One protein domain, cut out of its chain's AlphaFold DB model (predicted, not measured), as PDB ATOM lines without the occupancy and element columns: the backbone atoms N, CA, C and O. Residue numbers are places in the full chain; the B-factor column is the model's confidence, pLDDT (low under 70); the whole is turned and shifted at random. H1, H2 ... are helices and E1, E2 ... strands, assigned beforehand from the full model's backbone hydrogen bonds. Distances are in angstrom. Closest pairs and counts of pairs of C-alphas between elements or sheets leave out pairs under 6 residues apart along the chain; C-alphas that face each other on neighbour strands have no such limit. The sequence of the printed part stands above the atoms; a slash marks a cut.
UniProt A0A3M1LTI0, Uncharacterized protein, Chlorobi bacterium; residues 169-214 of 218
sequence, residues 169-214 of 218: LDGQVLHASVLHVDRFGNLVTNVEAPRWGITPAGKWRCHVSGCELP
ATOM      1  N   LEU A 169      20.491 -23.981   9.903       94.81
ATOM      2  CA  LEU A 169      20.568 -25.392  10.285       94.81
ATOM      3  C   LEU A 169      21.570 -25.572  11.432       94.81
ATOM      4  O   LEU A 169      22.733 -25.194  11.308       94.81
ATOM      5  N   ASP A 170      21.118 -26.181  12.523       95.75
ATOM      6  CA  ASP A 170      21.919 -26.547  13.688       95.75
ATOM      7  C   ASP A 170      21.705 -28.039  13.988       95.75
ATOM      8  O   ASP A 170      20.684 -28.464  14.539       95.75
ATOM      9  N   GLY A 171      22.627 -28.875  13.506       93.56
ATOM     10  CA  GLY A 171      22.489 -30.330  13.545       93.56
ATOM     11  C   GLY A 171      21.255 -30.818  12.776       93.56
ATOM     12  O   GLY A 171      21.238 -30.812  11.548       93.56
ATOM     13  N   GLN A 172      20.236 -31.274  13.507       92.62
ATOM     14  CA  GLN A 172      18.960 -31.758  12.956       92.62
ATOM     15  C   GLN A 172      17.809 -30.752  13.119       92.62
ATOM     16  O   GLN A 172      16.664 -31.076  12.807       92.62
ATOM     17  N   VAL A 173      18.093 -29.547  13.619       95.50
ATOM     18  CA  VAL A 173      17.094 -28.505  13.868       95.50
ATOM     19  C   VAL A 173      17.291 -27.373  12.868       95.50
ATOM     20  O   VAL A 173      18.368 -26.791  12.777       95.50
ATOM     21  N   LEU A 174      16.241 -27.045  12.116       96.12
ATOM     22  CA  LEU A 174      16.217 -25.873  11.246       96.12
ATOM     23  C   LEU A 174      15.534 -24.724  11.988       96.12
ATOM     24  O   LEU A 174      14.326 -24.755  12.215       96.12
ATOM     25  N   HIS A 175      16.310 -23.714  12.369       95.88
ATOM     26  CA  HIS A 175      15.783 -22.486  12.945       95.88
ATOM     27  C   HIS A 175      15.272 -21.580  11.827       95.88
ATOM     28  O   HIS A 175      16.024 -21.204  10.927       95.88
ATOM     29  N   ALA A 176      13.994 -21.237  11.909       94.88
ATOM     30  CA  ALA A 176      13.263 -20.468  10.919       94.88
ATOM     31  C   ALA A 176      12.481 -19.335  11.591       94.88
ATOM     32  O   ALA A 176      12.180 -19.400  12.785       94.88
ATOM     33  N   SER A 177      12.120 -18.332  10.802       94.12
ATOM     34  CA  SER A 177      11.315 -17.190  11.227       94.12
ATOM     35  C   SER A 177       9.949 -17.247  10.557       94.12
ATOM     36  O   SER A 177       9.843 -17.589   9.376       94.12
ATOM     37  N   VAL A 178       8.901 -16.887  11.300       95.50
ATOM     38  CA  VAL A 178       7.579 -16.630  10.720       95.50
ATOM     39  C   VAL A 178       7.655 -15.303   9.971       95.50
ATOM     40  O   VAL A 178       7.957 -14.270  10.562       95.50
ATOM     41  N   LEU A 179       7.405 -15.346   8.668       96.31
ATOM     42  CA  LEU A 179       7.347 -14.176   7.802       96.31
ATOM     43  C   LEU A 179       5.980 -13.497   7.857       96.31
ATOM     44  O   LEU A 179       5.901 -12.275   7.822       96.31
ATOM     45  N   HIS A 180       4.907 -14.285   7.916       96.50
ATOM     46  CA  HIS A 180       3.542 -13.775   7.843       96.50
ATOM     47  C   HIS A 180       2.560 -14.718   8.537       96.50
ATOM     48  O   HIS A 180       2.724 -15.939   8.491       96.50
ATOM     49  N   VAL A 181       1.524 -14.141   9.143       95.00
ATOM     50  CA  VAL A 181       0.353 -14.870   9.637       95.00
ATOM     51  C   VAL A 181      -0.827 -14.461   8.776       95.00
ATOM     52  O   VAL A 181      -1.236 -13.301   8.803       95.00
ATOM     53  N   ASP A 182      -1.347 -15.393   7.983       92.56
ATOM     54  CA  ASP A 182      -2.472 -15.077   7.113       92.56
ATOM     55  C   ASP A 182      -3.796 -15.001   7.893       92.56
ATOM     56  O   ASP A 182      -3.912 -15.406   9.053       92.56
ATOM     57  N   ARG A 183      -4.843 -14.497   7.233       91.50
ATOM     58  CA  ARG A 183      -6.172 -14.335   7.841       91.50
ATOM     59  C   ARG A 183      -6.820 -15.659   8.279       91.50
ATOM     60  O   ARG A 183      -7.762 -15.637   9.067       91.50
ATOM     61  N   PHE A 184      -6.354 -16.793   7.763       93.44
ATOM     62  CA  PHE A 184      -6.847 -18.120   8.127       93.44
ATOM     63  C   PHE A 184      -6.087 -18.718   9.320       93.44
ATOM     64  O   PHE A 184      -6.466 -19.786   9.798       93.44
ATOM     65  N   GLY A 185      -5.055 -18.030   9.819       92.06
ATOM     66  CA  GLY A 185      -4.214 -18.476  10.926       92.06
ATOM     67  C   GLY A 185      -3.026 -19.333  10.490       92.06
ATOM     68  O   GLY A 185      -2.394 -19.960  11.340       92.06
ATOM     69  N   ASN A 186      -2.704 -19.380   9.193       94.81
ATOM     70  CA  ASN A 186      -1.520 -20.095   8.730       94.81
ATOM     71  C   ASN A 186      -0.264 -19.273   9.020       94.81
ATOM     72  O   ASN A 186      -0.219 -18.072   8.753       94.81
ATOM     73  N   LEU A 187       0.775 -19.949   9.503       95.62
ATOM     74  CA  LEU A 187       2.102 -19.370   9.663       95.62
ATOM     75  C   LEU A 187       2.922 -19.654   8.409       95.62
ATOM     76  O   LEU A 187       3.187 -20.811   8.081       95.62
ATOM     77  N   VAL A 188       3.342 -18.599   7.724       95.62
ATOM     78  CA  VAL A 188       4.283 -18.698   6.611       95.62
ATOM     79  C   VAL A 188       5.686 -18.463   7.141       95.62
ATOM     80  O   VAL A 188       5.920 -17.474   7.830       95.62
ATOM     81  N   THR A 189       6.624 -19.348   6.821       95.56
ATOM     82  CA  THR A 189       8.018 -19.256   7.272       95.56
ATOM     83  C   THR A 189       8.960 -18.864   6.139       95.56
ATOM     84  O   THR A 189       8.630 -18.977   4.962       95.56
ATOM     85  N   ASN A 190      10.177 -18.460   6.492       94.69
ATOM     86  CA  ASN A 190      11.288 -18.187   5.568       94.69
ATOM     87  C   ASN A 190      11.948 -19.454   4.991       94.69
ATOM     88  O   ASN A 190      13.100 -19.424   4.569       94.69
ATOM     89  N   VAL A 191      11.248 -20.589   5.006       93.38
ATOM     90  CA  VAL A 191      11.813 -21.885   4.625       93.38
ATOM     91  C   VAL A 191      11.290 -22.285   3.259       93.38
ATOM     92  O   VAL A 191      10.115 -22.608   3.101       93.38
ATOM     93  N   GLU A 192      12.189 -22.351   2.283       90.56
ATOM     94  CA  GLU A 192      11.912 -22.996   1.003       90.56
ATOM     95  C   GLU A 192      11.905 -24.515   1.193       90.56
ATOM     96  O   GLU A 192      12.941 -25.174   1.115       90.56
ATOM     97  N   ALA A 193      10.737 -25.085   1.485       91.75
ATOM     98  CA  ALA A 193      10.601 -26.493   1.844       91.75
ATOM     99  C   ALA A 193      11.307 -27.482   0.882       91.75
ATOM    100  O   ALA A 193      11.983 -28.387   1.390       91.75
ATOM    101  N   PRO A 194      11.289 -27.299  -0.459       90.94
ATOM    102  CA  PRO A 194      12.024 -28.169  -1.379       90.94
ATOM    103  C   PRO A 194      13.541 -28.193  -1.147       90.94
ATOM    104  O   PRO A 194      14.153 -29.255  -1.260       90.94
ATOM    105  N   ARG A 195      14.151 -27.061  -0.758       90.88
ATOM    106  CA  ARG A 195      15.595 -26.955  -0.457       90.88
ATOM    107  C   ARG A 195      16.008 -27.857   0.709       90.88
ATOM    108  O   ARG A 195      17.150 -28.301   0.767       90.88
ATOM    109  N   TRP A 196      15.074 -28.147   1.613       90.31
ATOM    110  CA  TRP A 196      15.298 -28.908   2.847       90.31
ATOM    111  C   TRP A 196      14.592 -30.274   2.860       90.31
ATOM    112  O   TRP A 196      14.590 -30.967   3.879       90.31
ATOM    113  N   GLY A 197      13.970 -30.668   1.742       91.25
ATOM    114  CA  GLY A 197      13.195 -31.908   1.644       91.25
ATOM    115  C   GLY A 197      12.011 -31.969   2.618       91.25
ATOM    116  O   GLY A 197      11.643 -33.054   3.074       91.25
ATOM    117  N   ILE A 198      11.449 -30.817   2.990       93.75
ATOM    118  CA  ILE A 198      10.280 -30.732   3.869       93.75
ATOM    119  C   ILE A 198       9.029 -31.053   3.049       93.75
ATOM    120  O   ILE A 198       8.838 -30.519   1.961       93.75
ATOM    121  N   THR A 199       8.168 -31.926   3.576       92.38
ATOM    122  CA  THR A 199       6.861 -32.268   2.995       92.38
ATOM    123  C   THR A 199       5.826 -32.455   4.113       92.38
ATOM    124  O   THR A 199       6.218 -32.799   5.231       92.38
ATOM    125  N   PRO A 200       4.512 -32.280   3.851       88.12
ATOM    126  CA  PRO A 200       3.459 -32.408   4.869       88.12
ATOM    127  C   PRO A 200       3.424 -33.744   5.629       88.12
ATOM    128  O   PRO A 200       3.053 -33.784   6.797       88.12
ATOM    129  N   ALA A 201       3.831 -34.839   4.982       85.56
ATOM    130  CA  ALA A 201       3.922 -36.180   5.574       85.56
ATOM    131  C   ALA A 201       5.383 -36.627   5.795       85.56
ATOM    132  O   ALA A 201       5.683 -37.821   5.853       85.56
ATOM    133  N   GLY A 202       6.307 -35.665   5.828       88.00
ATOM    134  CA  GLY A 202       7.736 -35.901   5.961       88.00
ATOM    135  C   GLY A 202       8.173 -36.198   7.394       88.00
ATOM    136  O   GLY A 202       7.376 -36.345   8.315       88.00
ATOM    137  N   LYS A 203       9.492 -36.273   7.587       91.25
ATOM    138  CA  LYS A 203      10.107 -36.515   8.907       91.25
ATOM    139  C   LYS A 203      10.225 -35.253   9.766       91.25
ATOM    140  O   LYS A 203      10.579 -35.344  10.939       91.25
ATOM    141  N   TRP A 204       9.996 -34.088   9.169       93.56
ATOM    142  CA  TRP A 204      10.124 -32.802   9.838       93.56
ATOM    143  C   TRP A 204       8.932 -32.554  10.760       93.56
ATOM    144  O   TRP A 204       7.788 -32.780  10.375       93.56
ATOM    145  N   ARG A 205       9.214 -32.052  11.965       94.50
ATOM    146  CA  ARG A 205       8.208 -31.560  12.911       94.50
ATOM    147  C   ARG A 205       8.391 -30.062  13.100       94.50
ATOM    148  O   ARG A 205       9.512 -29.607  13.320       94.50
ATOM    149  N   CYS A 206       7.305 -29.306  12.975       95.00
ATOM    150  CA  CYS A 206       7.316 -27.859  13.148       95.00
ATOM    151  C   CYS A 206       6.884 -27.518  14.574       95.00
ATOM    152  O   CYS A 206       5.804 -27.917  15.003       95.00
ATOM    153  N   HIS A 207       7.717 -26.769  15.295       95.44
ATOM    154  CA  HIS A 207       7.396 -26.271  16.628       95.44
ATOM    155  C   HIS A 207       7.444 -24.744  16.635       95.44
ATOM    156  O   HIS A 207       8.452 -24.156  16.245       95.44
ATOM    157  N   VAL A 208       6.378 -24.104  17.114       93.75
ATOM    158  CA  VAL A 208       6.282 -22.645  17.266       93.75
ATOM    159  C   VAL A 208       5.809 -22.340  18.681       93.75
ATOM    160  O   VAL A 208       4.774 -22.842  19.113       93.75
ATOM    161  N   SER A 209       6.587 -21.550  19.426       89.69
ATOM    162  CA  SER A 209       6.281 -21.167  20.817       89.69
ATOM    163  C   SER A 209       5.900 -22.354  21.722       89.69
ATOM    164  O   SER A 209       4.980 -22.269  22.530       89.69
ATOM    165  N   GLY A 210       6.591 -23.487  21.561       89.75
ATOM    166  CA  GLY A 210       6.358 -24.714  22.334       89.75
ATOM    167  C   GLY A 210       5.193 -25.588  21.854       89.75
ATOM    168  O   GLY A 210       5.015 -26.684  22.379       89.75
ATOM    169  N   CYS A 211       4.433 -25.159  20.844       93.06
ATOM    170  CA  CYS A 211       3.359 -25.946  20.239       93.06
ATOM    171  C   CYS A 211       3.858 -26.652  18.973       93.06
ATOM    172  O   CYS A 211       4.511 -26.026  18.141       93.06
ATOM    173  N   GLU A 212       3.544 -27.939  18.809       95.12
ATOM    174  CA  GLU A 212       3.743 -28.639  17.533       95.12
ATOM    175  C   GLU A 212       2.604 -28.274  16.573       95.12
ATOM    176  O   GLU A 212       1.430 -28.410  16.922       95.12
ATOM    177  N   LEU A 213       2.948 -27.787  15.382       94.38
ATOM    178  CA  LEU A 213       1.996 -27.371  14.356       94.38
ATOM    179  C   LEU A 213       2.135 -28.250  13.106       94.38
ATOM    180  O   LEU A 213       3.249 -28.639  12.744       94.38
ATOM    181  N   PRO A 214       1.024 -28.558  12.414       93.50
ATOM    182  CA  PRO A 214       1.079 -29.346  11.192       93.50
ATOM    183  C   PRO A 214       1.726 -28.552  10.052       93.50
ATOM    184  O   PRO A 214       1.419 -27.381   9.828       93.50
TER     185      PRO A 214
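Overview. This is residues 169 to 214 of the 218 residues of an uncharacterized protein of Chlorobi bacterium (UniProt A0A3M1LTI0). Two small two-stranded hairpins, E2 with E3 and E4 with E5, stand apart from each other, joined by a looping stretch that holds one short helix, H1. Strand E1 leads into the first hairpin from the opposite end of the longest axis, where the first printed residues fold back beside it. The printed part has 46 residues, with named elements in the order E1, E2, E3, H1, E4, E5; both sheets are antiparallel. The class is mostly strand, though under half of the residues are in named elements. The whole is only just compact, close to loose, with a radius of gyration of the C-alphas of 10.9 A and spans of 32 by 23 by 19 A.

Arrangement. E2, residues 178 to 181, and E3, residues 187 to 189, form an antiparallel hairpin, their directions at 154 degrees. N 179 and O 188 are within hydrogen-bond range at 2.7 A, as are N 188 and O 180 at 2.8 A. E1, residues 173 to 175, runs on into E2 at 69 degrees across a break of 2 residues. E1 pairs with no named strand, but its residues 173 to 174 pair antiparallel with residues 169 to 170. E4, residues 206 to 208, and E5, residues 211 to 213, form the second antiparallel hairpin, at 136 degrees. Here N 208 and O 211 are 2.9 A apart, within hydrogen-bond range. E4 and E5 are apart from E1, E2 and E3. H1, residues 193 to 196, is apart from E1, E2 and E5; it is too short for an O i to N i+4 pair, and its one O i to N i+3 pair is within range.

Along the chain. E2 measures 7.5 A from C-alpha 178 at (7.579, -16.630, 10.720) to C-alpha 181, and E3 6.4 A. E1 and E5 measure 6.2 A each, E4 6.7 A and H1 5.4 A. E5 ends at C-alpha 213, (1.996, -27.371, 14.356).

Size, cuts and confidence. The C-alphas of Gly 171 and Arg 183, the two farthest apart, are 33.3 A apart. The printed part has no cut, and no link is long. The mean pLDDT of the printed part is 93.2, and no printed residue is under 70.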